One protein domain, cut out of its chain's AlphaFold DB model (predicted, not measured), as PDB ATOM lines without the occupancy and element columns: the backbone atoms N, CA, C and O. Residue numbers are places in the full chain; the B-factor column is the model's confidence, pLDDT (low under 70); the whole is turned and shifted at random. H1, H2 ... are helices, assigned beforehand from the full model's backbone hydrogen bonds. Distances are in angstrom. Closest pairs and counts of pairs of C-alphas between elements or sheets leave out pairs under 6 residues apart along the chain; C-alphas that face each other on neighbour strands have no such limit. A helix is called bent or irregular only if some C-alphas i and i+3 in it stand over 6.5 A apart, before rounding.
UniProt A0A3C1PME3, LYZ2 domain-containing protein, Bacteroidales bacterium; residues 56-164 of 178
ATOM      1  N   GLU A  56     -20.832  31.411  35.557       87.88
ATOM      2  CA  GLU A  56     -22.263  31.519  35.795       87.88
ATOM      3  C   GLU A  56     -22.524  31.965  37.237       87.88
ATOM      4  O   GLU A  56     -23.208  32.968  37.454       87.88
ATOM      5  N   ASN A  57     -21.902  31.292  38.215       89.56
ATOM      6  CA  ASN A  57     -22.037  31.637  39.629       89.56
ATOM      7  C   ASN A  57     -21.485  33.032  39.920       89.56
ATOM      8  O   ASN A  57     -22.097  33.790  40.668       89.56
ATOM      9  N   LEU A  58     -20.371  33.418  39.295       94.12
ATOM     10  CA  LEU A  58     -19.816  34.760  39.447       94.12
ATOM     11  C   LEU A  58     -20.816  35.837  39.021       94.12
ATOM     12  O   LEU A  58     -21.091  36.762  39.790       94.12
ATOM     13  N   LEU A  59     -21.393  35.718  37.821       91.38
ATOM     14  CA  LEU A  59     -22.395  36.677  37.357       91.38
ATOM     15  C   LEU A  59     -23.634  36.677  38.270       91.38
ATOM     16  O   LEU A  59     -24.179  37.745  38.561       91.38
ATOM     17  N   ALA A  60     -24.052  35.504  38.750       87.06
ATOM     18  CA  ALA A  60     -25.157  35.361  39.693       87.06
ATOM     19  C   ALA A  60     -24.904  36.129  40.994       87.06
ATOM     20  O   ALA A  60     -25.746  36.914  41.428       87.06
ATOM     21  N   VAL A  61     -23.722  35.956  41.585       91.44
ATOM     22  CA  VAL A  61     -23.347  36.581  42.857       91.44
ATOM     23  C   VAL A  61     -23.160  38.094  42.705       91.44
ATOM     24  O   VAL A  61     -23.592  38.857  43.569       91.44
ATOM     25  N   ILE A  62     -22.619  38.563  41.574       92.69
ATOM     26  CA  ILE A  62     -22.555  40.001  41.257       92.69
ATOM     27  C   ILE A  62     -23.964  40.615  41.228       92.69
ATOM     28  O   ILE A  62     -24.202  41.671  41.827       92.69
ATOM     29  N   LYS A  63     -24.918  39.947  40.563       88.12
ATOM     30  CA  LYS A  63     -26.326  40.378  40.519       88.12
ATOM     31  C   LYS A  63     -26.978  40.315  41.901       88.12
ATOM     32  O   LYS A  63     -27.681  41.250  42.280       88.12
ATOM     33  N   TYR A  64     -26.707  39.262  42.670       86.69
ATOM     34  CA  TYR A  64     -27.200  39.074  44.035       86.69
ATOM     35  C   TYR A  64     -26.812  40.242  44.953       86.69
ATOM     36  O   TYR A  64     -27.674  40.811  45.625       86.69
ATOM     37  N   PHE A  65     -25.547  40.679  44.917       89.38
ATOM     38  CA  PHE A  65     -25.076  41.832  45.697       89.38
ATOM     39  C   PHE A  65     -25.559  43.186  45.155       89.38
ATOM     40  O   PHE A  65     -25.242  44.230  45.731       89.38
ATOM     41  N   LYS A  66     -26.341  43.196  44.065       91.62
ATOM     42  CA  LYS A  66     -26.856  44.406  43.406       91.62
ATOM     43  C   LYS A  66     -25.731  45.391  43.090       91.62
ATOM     44  O   LYS A  66     -25.818  46.593  43.365       91.62
ATOM     45  N   ILE A  67     -24.633  44.859  42.563       90.38
ATOM     46  CA  ILE A  67     -23.535  45.667  42.045       90.38
ATOM     47  C   ILE A  67     -24.038  46.414  40.805       90.38
ATOM     48  O   ILE A  67     -24.671  45.827  39.927       90.38
ATOM     49  N   ALA A  68     -23.781  47.720  40.744       89.12
ATOM     50  CA  ALA A  68     -24.133  48.533  39.588       89.12
ATOM     51  C   ALA A  68     -23.328  48.082  38.363       89.12
ATOM     52  O   ALA A  68     -22.138  47.790  38.475       89.12
ATOM     53  N   HIS A  69     -23.983  48.058  37.200       89.00
ATOM     54  CA  HIS A  69     -23.418  47.575  35.935       89.00
ATOM     55  C   HIS A  69     -22.843  46.146  36.037       89.00
ATOM     56  O   HIS A  69     -21.659  45.930  35.769       89.00
ATOM     57  N   PRO A  70     -23.667  45.146  36.404       90.31
ATOM     58  CA  PRO A  70     -23.197  43.799  36.732       90.31
ATOM     59  C   PRO A  70     -22.428  43.128  35.586       90.31
ATOM     60  O   PRO A  70     -21.443  42.437  35.824       90.31
ATOM     61  N   GLU A  71     -22.823  43.368  34.336       89.31
ATOM     62  CA  GLU A  71     -22.131  42.832  33.158       89.31
ATOM     63  C   GLU A  71     -20.732  43.422  32.977       89.31
ATOM     64  O   GLU A  71     -19.800  42.717  32.594       89.31
ATOM     65  N   ILE A  72     -20.578  44.716  33.265       88.94
ATOM     66  CA  ILE A  72     -19.286  45.394  33.211       88.94
ATOM     67  C   ILE A  72     -18.380  44.831  34.302       88.94
ATOM     68  O   ILE A  72     -17.265  44.403  34.010       88.94
ATOM     69  N   VAL A  73     -18.878  44.755  35.537       92.81
ATOM     70  CA  VAL A  73     -18.105  44.233  36.672       92.81
ATOM     71  C   VAL A  73     -17.731  42.767  36.472       92.81
ATOM     72  O   VAL A  73     -16.607  42.378  36.779       92.81
ATOM     73  N   TYR A  74     -18.613  41.963  35.878       94.38
ATOM     74  CA  TYR A  74     -18.275  40.602  35.472       94.38
ATOM     75  C   TYR A  74     -17.087  40.590  34.504       94.38
ATOM     76  O   TYR A  74     -16.106  39.889  34.737       94.38
ATOM     77  N   LYS A  75     -17.123  41.405  33.443       92.69
ATOM     78  CA  LYS A  75     -16.020  41.477  32.473       92.69
ATOM     79  C   LYS A  75     -14.714  41.940  33.126       92.69
ATOM     80  O   LYS A  75     -13.660  41.418  32.774       92.69
ATOM     81  N   GLN A  76     -14.775  42.845  34.106       92.31
ATOM     82  CA  GLN A  76     -13.605  43.215  34.910       92.31
ATOM     83  C   GLN A  76     -13.068  42.038  35.698       92.31
ATOM     84  O   GLN A  76     -11.887  41.744  35.588       92.31
ATOM     85  N   ALA A  77     -13.922  41.338  36.445       95.69
ATOM     86  CA  ALA A  77     -13.507  40.163  37.197       95.69
ATOM     87  C   ALA A  77     -12.806  39.159  36.276       95.69
ATOM     88  O   ALA A  77     -11.730  38.672  36.599       95.69
ATOM     89  N   MET A  78     -13.354  38.909  35.082       96.00
ATOM     90  CA  MET A  78     -12.738  38.023  34.090       96.00
ATOM     91  C   MET A  78     -11.379  38.526  33.595       96.00
ATOM     92  O   MET A  78     -10.474  37.718  33.400       96.00
ATOM     93  N   LEU A  79     -11.220  39.832  33.390       93.56
ATOM     94  CA  LEU A  79      -9.955  40.422  32.957       93.56
ATOM     95  C   LEU A  79      -8.895  40.369  34.069       93.56
ATOM     96  O   LEU A  79      -7.821  39.808  33.863       93.56
ATOM     97  N   GLU A  80      -9.218  40.897  35.251       93.69
ATOM     98  CA  GLU A  80      -8.303  41.027  36.396       93.69
ATOM     99  C   GLU A  80      -7.882  39.660  36.961       93.69
ATOM    100  O   GLU A  80      -6.747  39.460  37.398       93.69
ATOM    101  N   SER A  81      -8.777  38.671  36.911       96.12
ATOM    102  CA  SER A  81      -8.492  37.302  37.357       96.12
ATOM    103  C   SER A  81      -7.822  36.423  36.297       96.12
ATOM    104  O   SER A  81      -7.585  35.243  36.560       96.12
ATOM    105  N   GLY A  82      -7.546  36.931  35.090       95.12
ATOM    106  CA  GLY A  82      -7.025  36.108  33.995       95.12
ATOM    107  C   GLY A  82      -7.959  34.941  33.658       95.12
ATOM    108  O   GLY A  82      -7.544  33.782  33.645       95.12
ATOM    109  N   ASN A  83      -9.243  35.236  33.443       95.50
ATOM    110  CA  ASN A  83     -10.312  34.261  33.221       95.50
ATOM    111  C   ASN A  83     -10.406  33.233  34.368       95.50
ATOM    112  O   ASN A  83     -10.483  32.035  34.115       95.50
ATOM    113  N   LEU A  84     -10.391  33.715  35.619       96.81
ATOM    114  CA  LEU A  84     -10.476  32.946  36.873       96.81
ATOM    115  C   LEU A  84      -9.267  32.041  37.179       96.81
ATOM    116  O   LEU A  84      -9.339  31.184  38.058       96.81
ATOM    117  N   ASN A  85      -8.144  32.224  36.479       96.31
ATOM    118  CA  ASN A  85      -6.971  31.352  36.601       96.31
ATOM    119  C   ASN A  85      -5.764  31.999  37.288       96.31
ATOM    120  O   ASN A  85      -4.792  31.297  37.581       96.31
ATOM    121  N   SER A  86      -5.792  33.308  37.555       96.56
ATOM    122  CA  SER A  86      -4.660  34.000  38.168       96.56
ATOM    123  C   SER A  86      -4.353  33.440  39.555       96.56
ATOM    124  O   SER A  86      -5.236  32.987  40.289       96.56
ATOM    125  N   TRP A  87      -3.077  33.498  39.937       96.50
ATOM    126  CA  TRP A  87      -2.629  33.050  41.254       96.50
ATOM    127  C   TRP A  87      -3.393  33.756  42.383       96.50
ATOM    128  O   TRP A  87      -3.857  33.109  43.316       96.50
ATOM    129  N   LEU A  88      -3.608  35.067  42.249       96.19
ATOM    130  CA  LEU A  88      -4.334  35.866  43.233       96.19
ATOM    131  C   LEU A  88      -5.816  35.455  43.337       96.19
ATOM    132  O   LEU A  88      -6.356  35.367  44.438       96.19
ATOM    133  N   CYS A  89      -6.453  35.126  42.210       97.25
ATOM    134  CA  CYS A  89      -7.814  34.597  42.191       97.25
ATOM    135  C   CYS A  89      -7.889  33.226  42.878       97.25
ATOM    136  O   CYS A  89      -8.721  33.027  43.755       97.25
ATOM    137  N   ARG A  90      -7.001  32.292  42.516       96.44
ATOM    138  CA  ARG A  90      -7.069  30.893  42.975       96.44
ATOM    139  C   ARG A  90      -6.606  30.683  44.414       96.44
ATOM    140  O   ARG A  90      -7.156  29.830  45.095       96.44
ATOM    141  N   GLN A  91      -5.579  31.407  44.854       96.56
ATOM    142  CA  GLN A  91      -4.974  31.208  46.178       96.56
ATOM    143  C   GLN A  91      -5.546  32.143  47.240       96.56
ATOM    144  O   GLN A  91      -5.532  31.815  48.422       96.56
ATOM    145  N   HIS A  92      -6.050  33.308  46.830       97.25
ATOM    146  CA  HIS A  92      -6.522  34.339  47.755       97.25
ATOM    147  C   HIS A  92      -7.976  34.733  47.525       97.25
ATOM    148  O   HIS A  92      -8.441  35.690  48.147       97.25
ATOM    149  N   ASN A  93      -8.691  34.019  46.646       98.06
ATOM    150  CA  ASN A  93     -10.097  34.272  46.344       98.06
ATOM    151  C   ASN A  93     -10.362  35.727  45.923       98.06
ATOM    152  O   ASN A  93     -11.442  36.255  46.166       98.06
ATOM    153  N   ASN A  94      -9.373  36.398  45.322       97.81
ATOM    154  CA  ASN A  94      -9.423  37.820  44.997       97.81
ATOM    155  C   ASN A  94      -9.546  38.009  43.480       97.81
ATOM    156  O   ASN A  94      -8.557  37.997  42.745       97.81
ATOM    157  N   LEU A  95     -10.791  38.168  43.026       98.06
ATOM    158  CA  LEU A  95     -11.161  38.209  41.607       98.06
ATOM    159  C   LEU A  95     -10.837  39.544  40.933       98.06
ATOM    160  O   LEU A  95     -10.769  39.617  39.711       98.06
ATOM    161  N   PHE A  96     -10.659  40.596  41.730       96.44
ATOM    162  CA  PHE A  96     -10.601  41.981  41.264       96.44
ATOM    163  C   PHE A  96      -9.235  42.635  41.498       96.44
ATOM    164  O   PHE A  96      -9.099  43.845  41.336       96.44
ATOM    165  N   GLY A  97      -8.237  41.870  41.953       95.38
ATOM    166  CA  GLY A  97      -6.913  42.407  42.263       95.38
ATOM    167  C   GLY A  97      -6.921  43.454  43.380       95.38
ATOM    168  O   GLY A  97      -6.109  44.377  43.372       95.38
ATOM    169  N   MET A  98      -7.853  43.358  44.334       95.44
ATOM    170  CA  MET A  98      -8.056  44.398  45.345       95.44
ATOM    171  C   MET A  98      -6.924  44.419  46.373       95.44
ATOM    172  O   MET A  98      -6.530  43.378  46.903       95.44
ATOM    173  N   TYR A  99      -6.431  45.619  46.679       95.94
ATOM    174  CA  TYR A  99      -5.552  45.858  47.820       95.94
ATOM    175  C   TYR A  99      -6.331  45.816  49.130       95.94
ATOM    176  O   TYR A  99      -7.499  46.205  49.165       95.94
ATOM    177  N   GLN A 100      -5.670  45.380  50.206       96.38
ATOM    178  CA  GLN A 100      -6.241  45.439  51.546       96.38
ATOM    179  C   GLN A 100      -6.567  46.900  51.890       96.38
ATOM    180  O   GLN A 100      -5.650  47.726  51.951       96.38
ATOM    181  N   PRO A 101      -7.839  47.234  52.144       92.69
ATOM    182  CA  PRO A 101      -8.201  48.573  52.576       92.69
ATOM    183  C   PRO A 101      -7.740  48.831  54.014       92.69
ATOM    184  O   PRO A 101      -7.741  47.930  54.852       92.69
ATOM    185  N   SER A 102      -7.371  50.084  54.293       92.62
ATOM    186  CA  SER A 102      -6.971  50.550  55.628       92.62
ATOM    187  C   SER A 102      -8.033  51.388  56.346       92.62
ATOM    188  O   SER A 102      -7.912  51.592  57.546       92.62
ATOM    189  N   TRP A 103      -9.047  51.891  55.634       92.00
ATOM    190  CA  TRP A 103      -9.955  52.928  56.154       92.00
ATOM    191  C   TRP A 103     -11.437  52.731  55.810       92.00
ATOM    192  O   TRP A 103     -12.275  53.481  56.299       92.00
ATOM    193  N   ARG A 104     -11.775  51.741  54.976       93.75
ATOM    194  CA  ARG A 104     -13.163  51.395  54.642       93.75
ATOM    195  C   ARG A 104     -13.519  50.021  55.186       93.75
ATOM    196  O   ARG A 104     -12.635  49.185  55.376       93.75
ATOM    197  N   GLU A 105     -14.814  49.780  55.343       95.31
ATOM    198  CA  GLU A 105     -15.343  48.442  55.597       95.31
ATOM    199  C   GLU A 105     -14.862  47.453  54.526       95.31
ATOM    200  O   GLU A 105     -14.692  47.809  53.347       95.31
ATOM    201  N   THR A 106     -14.608  46.214  54.950       96.75
ATOM    202  CA  THR A 106     -14.089  45.171  54.075       96.75
ATOM    203  C   THR A 106     -14.563  43.778  54.450       96.75
ATOM    204  O   THR A 106     -14.663  43.444  55.627       96.75
ATOM    205  N   ALA A 107     -14.783  42.952  53.428       96.44
ATOM    206  CA  ALA A 107     -15.000  41.514  53.576       96.44
ATOM    207  C   ALA A 107     -13.686  40.705  53.505       96.44
ATOM    208  O   ALA A 107     -13.711  39.472  53.490       96.44
ATOM    209  N   SER A 108     -12.536  41.385  53.426       96.19
ATOM    210  CA  SER A 108     -11.215  40.755  53.420       96.19
ATOM    211  C   SER A 108     -10.934  40.047  54.743       96.19
ATOM    212  O   SER A 108     -11.119  40.616  55.818       96.19
ATOM    213  N   SER A 109     -10.425  38.819  54.664       95.56
ATOM    214  CA  SER A 109      -9.970  38.042  55.819       95.56
ATOM    215  C   SER A 109      -8.508  38.319  56.179       95.56
ATOM    216  O   SER A 109      -8.000  37.775  57.155       95.56
ATOM    217  N   GLY A 110      -7.802  39.136  55.394       93.00
ATOM    218  CA  GLY A 110      -6.426  39.510  55.685       93.00
ATOM    219  C   GLY A 110      -5.660  40.023  54.477       93.00
ATOM    220  O   GLY A 110      -6.185  40.189  53.380       93.00
ATOM    221  N   ARG A 111      -4.368  40.270  54.682       93.25
ATOM    222  CA  ARG A 111      -3.478  40.870  53.687       93.25
ATOM    223  C   ARG A 111      -2.323  39.933  53.367       93.25
ATOM    224  O   ARG A 111      -1.655  39.457  54.280       93.25
ATOM    225  N   GLN A 112      -2.049  39.730  52.082       90.25
ATOM    226  CA  GLN A 112      -0.860  39.002  51.627       90.25
ATOM    227  C   GLN A 112       0.387  39.901  51.598       90.25
ATOM    228  O   GLN A 112       0.295  41.123  51.736       90.25
ATOM    229  N   LYS A 113       1.571  39.307  51.402       82.88
ATOM    230  CA  LYS A 113       2.872  39.996  51.505       82.88
ATOM    231  C   LYS A 113       2.980  41.246  50.621       82.88
ATOM    232  O   LYS A 113       3.603  42.220  51.029       82.88
ATOM    233  N   HIS A 114       2.337  41.249  49.454       89.62
ATOM    234  CA  HIS A 114       2.358  42.373  48.511       89.62
ATOM    235  C   HIS A 114       1.218  43.384  48.713       89.62
ATOM    236  O   HIS A 114       0.979  44.229  47.861       89.62
ATOM    237  N   GLY A 115       0.491  43.305  49.830       94.19
ATOM    238  CA  GLY A 115      -0.550  44.269  50.177       94.19
ATOM    239  C   GLY A 115      -1.938  43.951  49.623       94.19
ATOM    240  O   GLY A 115      -2.905  44.597  50.027       94.19
ATOM    241  N   TYR A 116      -2.070  42.952  48.749       96.44
ATOM    242  CA  TYR A 116      -3.376  42.518  48.255       96.44
ATOM    243  C   TYR A 116      -4.230  41.879  49.353       96.44
ATOM    244  O   TYR A 116      -3.720  41.202  50.251       96.44
ATOM    245  N   ALA A 117      -5.539  42.091  49.258       97.38
ATOM    246  CA  ALA A 117      -6.526  41.449  50.109       97.38
ATOM    247  C   ALA A 117      -6.587  39.939  49.827       97.38
ATOM    248  O   ALA A 117      -6.370  39.493  48.694       97.38
ATOM    249  N   SER A 118      -6.889  39.169  50.867       97.88
ATOM    250  CA  SER A 118      -7.216  37.745  50.815       97.88
ATOM    251  C   SER A 118      -8.617  37.538  51.357       97.88
ATOM    252  O   SER A 118      -9.026  38.218  52.293       97.88
ATOM    253  N   PHE A 119      -9.339  36.585  50.785       97.62
ATOM    254  CA  PHE A 119     -10.719  36.311  51.150       97.62
ATOM    255  C   PHE A 119     -10.895  34.840  51.519       97.62
ATOM    256  O   PHE A 119     -10.282  33.957  50.914       97.62
ATOM    257  N   SER A 120     -11.768  34.568  52.488       96.88
ATOM    258  CA  SER A 120     -12.100  33.197  52.891       96.88
ATOM    259  C   SER A 120     -12.800  32.415  51.780       96.88
ATOM    260  O   SER A 120     -12.637  31.205  51.684       96.88
ATOM    261  N   HIS A 121     -13.540  33.112  50.917       97.50
ATOM    262  CA  HIS A 121     -14.229  32.542  49.769       97.50
ATOM    263  C   HIS A 121     -14.339  33.575  48.640       97.50
ATOM    264  O   HIS A 121     -14.369  34.779  48.900       97.50
ATOM    265  N   TRP A 122     -14.422  33.135  47.383       97.94
ATOM    266  CA  TRP A 122     -14.443  34.036  46.222       97.94
ATOM    267  C   TRP A 122     -15.618  35.019  46.251       97.94
ATOM    268  O   TRP A 122     -15.465  36.180  45.858       97.94
ATOM    269  N   THR A 123     -16.763  34.600  46.797       96.62
ATOM    270  CA  THR A 123     -17.953  35.449  46.956       96.62
ATOM    271  C   THR A 123     -17.697  36.654  47.860       96.62
ATOM    272  O   THR A 123     -18.279  37.713  47.636       96.62
ATOM    273  N   LYS A 124     -16.765  36.549  48.817       97.81
ATOM    274  CA  LYS A 124     -16.361  37.659  49.691       97.81
ATOM    275  C   LYS A 124     -15.570  38.735  48.957       97.81
ATOM    276  O   LYS A 124     -15.691  39.903  49.308       97.81
ATOM    277  N   SER A 125     -14.846  38.400  47.890       97.88
ATOM    278  CA  SER A 125     -14.242  39.440  47.043       97.88
ATOM    279  C   SER A 125     -15.282  40.209  46.223       97.88
ATOM    280  O   SER A 125     -15.106  41.399  45.974       97.88
ATOM    281  N   VAL A 126     -16.395  39.564  45.850       97.88
ATOM    282  CA  VAL A 126     -17.531  40.231  45.191       97.88
ATOM    283  C   VAL A 126     -18.268  41.142  46.176       97.88
ATOM    284  O   VAL A 126     -18.593  42.280  45.840       97.88
ATOM    285  N   GLU A 127     -18.468  40.680  47.411       97.00
ATOM    286  CA  GLU A 127     -18.989  41.499  48.509       97.00
ATOM    287  C   GLU A 127     -18.095  42.724  48.773       97.00
ATOM    288  O   GLU A 127     -18.585  43.852  48.831       97.00
ATOM    289  N   ASP A 128     -16.771  42.537  48.843       97.69
ATOM    290  CA  ASP A 128     -15.823  43.636  49.054       97.69
ATOM    291  C   ASP A 128     -15.822  44.640  47.898       97.69
ATOM    292  O   ASP A 128     -15.753  45.852  48.122       97.69
ATOM    293  N   TYR A 129     -15.974  44.158  46.659       97.19
ATOM    294  CA  TYR A 129     -16.163  45.027  45.502       97.19
ATOM    295  C   TYR A 129     -17.431  45.874  45.652       97.19
ATOM    296  O   TYR A 129     -17.402  47.070  45.356       97.19
ATOM    297  N   LYS A 130     -18.541  45.303  46.142       95.75
ATOM    298  CA  LYS A 130     -19.778  46.058  46.400       95.75
ATOM    299  C   LYS A 130     -19.566  47.149  47.452       95.75
ATOM    300  O   LYS A 130     -19.993  48.282  47.222       95.75
ATOM    301  N   LEU A 131     -18.883  46.847  48.559       95.44
ATOM    302  CA  LEU A 131     -18.538  47.838  49.590       95.44
ATOM    303  C   LEU A 131     -17.711  48.987  48.999       95.44
ATOM    304  O   LEU A 131     -18.031  50.162  49.182       95.44
ATOM    305  N   TRP A 132     -16.689  48.644  48.215       94.38
ATOM    306  CA  TRP A 132     -15.854  49.617  47.523       94.38
ATOM    307  C   TRP A 132     -16.641  50.460  46.499       94.38
ATOM    308  O   TRP A 132     -16.472  51.680  46.448       94.38
ATOM    309  N   GLN A 133     -17.529  49.845  45.714       92.31
ATOM    310  CA  GLN A 133     -18.351  50.538  44.719       92.31
ATOM    311  C   GLN A 133     -19.336  51.510  45.381       92.31
ATOM    312  O   GLN A 133     -19.490  52.633  44.903       92.31
ATOM    313  N   ASN A 134     -19.981  51.106  46.479       91.44
ATOM    314  CA  ASN A 134     -20.905  51.962  47.227       91.44
ATOM    315  C   ASN A 134     -20.200  53.217  47.751       91.44
ATOM    316  O   ASN A 134     -20.695  54.328  47.575       91.44
ATOM    317  N   LEU A 135     -19.010  53.042  48.329       89.50
ATOM    318  CA  LEU A 135     -18.179  54.153  48.778       89.50
ATOM    319  C   LEU A 135     -17.854  55.101  47.619       89.50
ATOM    320  O   LEU A 135     -18.046  56.310  47.732       89.50
ATOM    321  N   LYS A 136     -17.451  54.565  46.461       85.38
ATOM    322  CA  LYS A 136     -17.161  55.404  45.292       85.38
ATOM    323  C   LYS A 136     -18.376  56.136  44.749       85.38
ATOM    324  O   LYS A 136     -18.221  57.288  44.372       85.38
ATOM    325  N   GLN A 137     -19.557  55.523  44.761       81.75
ATOM    326  CA  GLN A 137     -20.805  56.203  44.397       81.75
ATOM    327  C   GLN A 137     -21.152  57.349  45.354       81.75
ATOM    328  O   GLN A 137     -21.704  58.353  44.915       81.75
ATOM    329  N   SER A 138     -20.825  57.217  46.643       76.62
ATOM    330  CA  SER A 138     -21.044  58.296  47.616       76.62
ATOM    331  C   SER A 138     -20.061  59.462  47.455       76.62
ATOM    332  O   SER A 138     -20.419  60.605  47.716       76.62
ATOM    333  N   GLU A 139     -18.838  59.190  46.989       76.44
ATOM    334  CA  GLU A 139     -17.790  60.202  46.793       76.44
ATOM    335  C   GLU A 139     -17.854  60.880  45.416       76.44
ATOM    336  O   GLU A 139     -17.409  62.016  45.251       76.44
ATOM    337  N   THR A 140     -18.334  60.176  44.388       72.38
ATOM    338  CA  THR A 140     -18.340  60.652  43.002       72.38
ATOM    339  C   THR A 140     -19.365  59.900  42.151       72.38
ATOM    340  O   THR A 140     -19.823  58.817  42.507       72.38
ATOM    341  N   ASN A 141     -19.703  60.427  40.970       74.06
ATOM    342  CA  ASN A 141     -20.477  59.649  40.007       74.06
ATOM    343  C   ASN A 141     -19.631  58.445  39.556       74.06
ATOM    344  O   ASN A 141     -18.572  58.606  38.948       74.06
ATOM    345  N   TYR A 142     -20.090  57.231  39.868       68.88
ATOM    346  CA  TYR A 142     -19.378  55.996  39.539       68.88
ATOM    347  C   TYR A 142     -19.108  55.845  38.039       68.88
ATOM    348  O   TYR A 142     -18.062  55.314  37.677       68.88
ATOM    349  N   MET A 143     -19.974  56.382  37.172       68.06
ATOM    350  CA  MET A 143     -19.704  56.427  35.733       68.06
ATOM    351  C   MET A 143     -18.468  57.273  35.443       68.06
ATOM    352  O   MET A 143     -17.534  56.762  34.840       68.06
ATOM    353  N   ASN A 144     -18.368  58.484  35.998       68.81
ATOM    354  CA  ASN A 144     -17.178  59.335  35.852       68.81
ATOM    355  C   ASN A 144     -15.910  58.652  36.392       68.81
ATOM    356  O   ASN A 144     -14.803  58.878  35.903       68.81
ATOM    357  N   TYR A 145     -16.044  57.819  37.426       69.88
ATOM    358  CA  TYR A 145     -14.935  57.018  37.932       69.88
ATOM    359  C   TYR A 145     -14.514  55.916  36.946       69.88
ATOM    360  O   TYR A 145     -13.318  55.736  36.707       69.88
ATOM    361  N   LEU A 146     -15.473  55.181  36.373       69.62
ATOM    362  CA  LEU A 146     -15.196  54.186  35.338       69.62
ATOM    363  C   LEU A 146     -14.525  54.863  34.138       69.62
ATOM    364  O   LEU A 146     -13.467  54.423  33.692       69.62
ATOM    365  N   GLU A 147     -15.082  55.977  33.677       65.75
ATOM    366  CA  GLU A 147     -14.548  56.804  32.597       65.75
ATOM    367  C   GLU A 147     -13.067  57.141  32.812       65.75
ATOM    368  O   GLU A 147     -12.219  56.749  32.004       65.75
ATOM    369  N   LYS A 148     -12.729  57.715  33.976       64.50
ATOM    370  CA  LYS A 148     -11.350  58.061  34.369       64.50
ATOM    371  C   LYS A 148     -10.399  56.869  34.472       64.50
ATOM    372  O   LYS A 148      -9.195  57.033  34.301       64.50
ATOM    373  N   ARG A 149     -10.901  55.669  34.775       61.44
ATOM    374  CA  ARG A 149     -10.093  54.436  34.809       61.44
ATOM    375  C   ARG A 149      -9.853  53.816  33.431       61.44
ATOM    376  O   ARG A 149      -9.121  52.834  33.348       61.44
ATOM    377  N   GLY A 150     -10.409  54.392  32.367       50.94
ATOM    378  CA  GLY A 150     -10.191  53.939  30.995       50.94
ATOM    379  C   GLY A 150     -11.421  53.333  30.328       50.94
ATOM    380  O   GLY A 150     -11.265  52.704  29.287       50.94
ATOM    381  N   TYR A 151     -12.626  53.513  30.883       55.25
ATOM    382  CA  TYR A 151     -13.857  53.074  30.214       55.25
ATOM    383  C   TYR A 151     -14.309  53.984  29.068       55.25
ATOM    384  O   TYR A 151     -14.870  53.472  28.099       55.25
ATOM    385  N   SER A 152     -14.080  55.299  29.148       50.75
ATOM    386  CA  SER A 152     -14.504  56.239  28.094       50.75
ATOM    387  C   SER A 152     -13.389  56.639  27.138       50.75
ATOM    388  O   SER A 152     -13.676  56.891  25.975       50.75
ATOM    389  N   GLU A 153     -12.129  56.676  27.577       48.88
ATOM    390  CA  GLU A 153     -11.075  57.324  26.776       48.88
ATOM    391  C   GLU A 153      -9.987  56.381  26.254       48.88
ATOM    392  O   GLU A 153      -9.300  56.710  25.289       48.88
ATOM    393  N   ASN A 154      -9.830  55.179  26.822       56.75
ATOM    394  CA  ASN A 154      -8.825  54.237  26.338       56.75
ATOM    395  C   ASN A 154      -9.482  53.175  25.461       56.75
ATOM    396  O   ASN A 154      -9.921  52.126  25.935       56.75
ATOM    397  N   GLU A 155      -9.516  53.445  24.157       62.41
ATOM    398  CA  GLU A 155     -10.088  52.572  23.126       62.41
ATOM    399  C   GLU A 155      -9.667  51.095  23.303       62.41
ATOM    400  O   GLU A 155     -10.440  50.179  23.035       62.41
ATOM    401  N   LYS A 156      -8.454  50.848  23.822       70.38
ATOM    402  CA  LYS A 156      -7.922  49.508  24.099       70.38
ATOM    403  C   LYS A 156      -8.680  48.765  25.202       70.38
ATOM    404  O   LYS A 156      -8.946  47.580  25.032       70.38
ATOM    405  N   TYR A 157      -9.034  49.420  26.307       70.62
ATOM    406  CA  TYR A 157      -9.662  48.756  27.454       70.62
ATOM    407  C   TYR A 157     -11.101  48.343  27.133       70.62
ATOM    408  O   TYR A 157     -11.463  47.173  27.274       70.62
ATOM    409  N   SER A 158     -11.888  49.253  26.556       72.62
ATOM    410  CA  SER A 158     -13.250  48.957  26.092       72.62
ATOM    411  C   SER A 158     -13.267  47.895  24.983       72.62
ATOM    412  O   SER A 158     -14.120  47.005  25.003       72.62
ATOM    413  N   LYS A 159     -12.270  47.891  24.080       78.62
ATOM    414  CA  LYS A 159     -12.061  46.813  23.087       78.62
ATOM    415  C   LYS A 159     -11.696  45.464  23.713       78.62
ATOM    416  O   LYS A 159     -11.994  44.430  23.123       78.62
ATOM    417  N   ILE A 160     -11.012  45.436  24.856       81.75
ATOM    418  CA  ILE A 160     -10.704  44.183  25.562       81.75
ATOM    419  C   ILE A 160     -11.973  43.639  26.218       81.75
ATOM    420  O   ILE A 160     -12.302  42.469  26.029       81.75
ATOM    421  N   LEU A 161     -12.731  44.485  26.922       82.81
ATOM    422  CA  LEU A 161     -13.964  44.063  27.589       82.81
ATOM    423  C   LEU A 161     -15.049  43.617  26.601       82.81
ATOM    424  O   LEU A 161     -15.800  42.690  26.904       82.81
ATOM    425  N   SER A 162     -15.134  44.223  25.412       80.62
ATOM    426  CA  SER A 162     -16.102  43.810  24.386       80.62
ATOM    427  C   SER A 162     -15.860  42.389  23.861       80.62
ATOM    428  O   SER A 162     -16.804  41.736  23.420       80.62
ATOM    429  N   LYS A 163     -14.626  41.873  23.966       88.62
ATOM    430  CA  LYS A 163     -14.281  40.489  23.597       88.62
ATOM    431  C   LYS A 163     -14.713  39.466  24.646       88.62
ATOM    432  O   LYS A 163     -14.809  38.278  24.334       88.62
ATOM    433  N   ILE A 164     -14.963  39.898  25.881       88.94
ATOM    434  CA  ILE A 164     -15.374  39.011  26.968       88.94
ATOM    435  C   ILE A 164     -16.878  38.767  26.850       88.94
ATOM    436  O   ILE A 164     -17.698  39.669  27.035       88.94
TER     437      ILE A 164
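AT A GLANCE: This is residues 56 to 164 of the 178 residues of the protein "LYZ2 domain-containing protein" of Bacteroidales bacterium (UniProt A0A3C1PME3). The long helix H4 and the shorter H2 lie in the middle of this rounded domain, and H1 packs on both of them at a slant. Past the far end of H4 the chain folds back through H5 to H6, which crosses H2, so that H4, H5 and H6 make a bent arch; toward the opposite end of the domain lies a long stretch with no named element, residues 93 to 121, which follows the short helix H3. The printed part has 109 residues with six named helices, H1 to H6 in that order, and no named strand; the class is all helix, and the helices' packing is mostly crossed. The whole is compact, with a radius of gyration of the C-alphas of 13.5 A, and spans 34 by 31 by 28 A.

IN THESE COORDINATES: Find C-alpha 56 at (-22.263, 31.519, 35.795); here H1 begins, and it covers residues 56 to 64 over 12.2 A. Read on to H2, residues 70 to 80, 15.2 A from first to last C-alpha. Next comes H3, residues 87 to 92, which is 7.7 A long. After the stretch from 93 to 121, look for C-alpha 122 at (-14.443, 34.036, 46.222): from there H4, residues 122 to 139, runs 26.4 A to C-alpha 139 at (-17.790, 60.202, 46.793), with y climbing along the way. H5 takes residues 142 to 151 over 11.2 A; it is irregular, but only just, for C-alphas 148 and 151 are 7.0 A apart. The last helix, H6, covers residues 155 to 163 over 12.8 A and ends at C-alpha 163, (-14.281, 40.489, 23.597).

HOW THE PARTS SIT: Start with H1, which touches H2; their closest C-alphas, those of Ile 62 and Pro 70, are 5.9 A apart. The two run opposite ways at a steep tilt of 51 degrees. H1 also touches H4, which meets it with residues 123 to 126 alone, and the closest C-alphas, of Ile 62 and Val 126, are 6.4 A apart. These two run the same way at a steep tilt of 38 degrees. H2 and H4 are near each other, with 6 pairs of C-alphas within 10 A. H3 is close to H4 but not clearly touching it: the closest C-alphas, of Cys 89 and Trp 122, are 7.8 A apart. At residues 133 to 136 H4 touches H5 only at the corner by their link, and only just, with 3 pairs of C-alphas within 8 A; the closest are those of Lys 136 and Tyr 142, at 6.2 A. H5 and H6 also touch only at the corner, with the C-alphas of Tyr 151 and Ser 158 closest at 5.9 A. Now look from H6 to H2: they touch about perpendicular, at 76 degrees, and the closest C-alphas, of Lys 75 and Leu 161, are 5.9 A apart. H4 and H6 are apart, and so are H2 and H3. In H1, H2, H3 and H5 every O i to N i+4 pair is within hydrogen-bond range; in H4 it is 13 of 14 and in H6 4 of 5.

THE WHOLE: The two C-alphas farthest apart are those of Ser 109 and Glu 155, at 35.8 A. The printed part has no cut. The link from H3 to H4, 29 residues, is long; within it residues 110 to 111 pair antiparallel with residues 117 to 118. The mean pLDDT of the printed part is 87.8, and you will find the values under 70 at residues 142 to 155, of which 142 to 151 are H5.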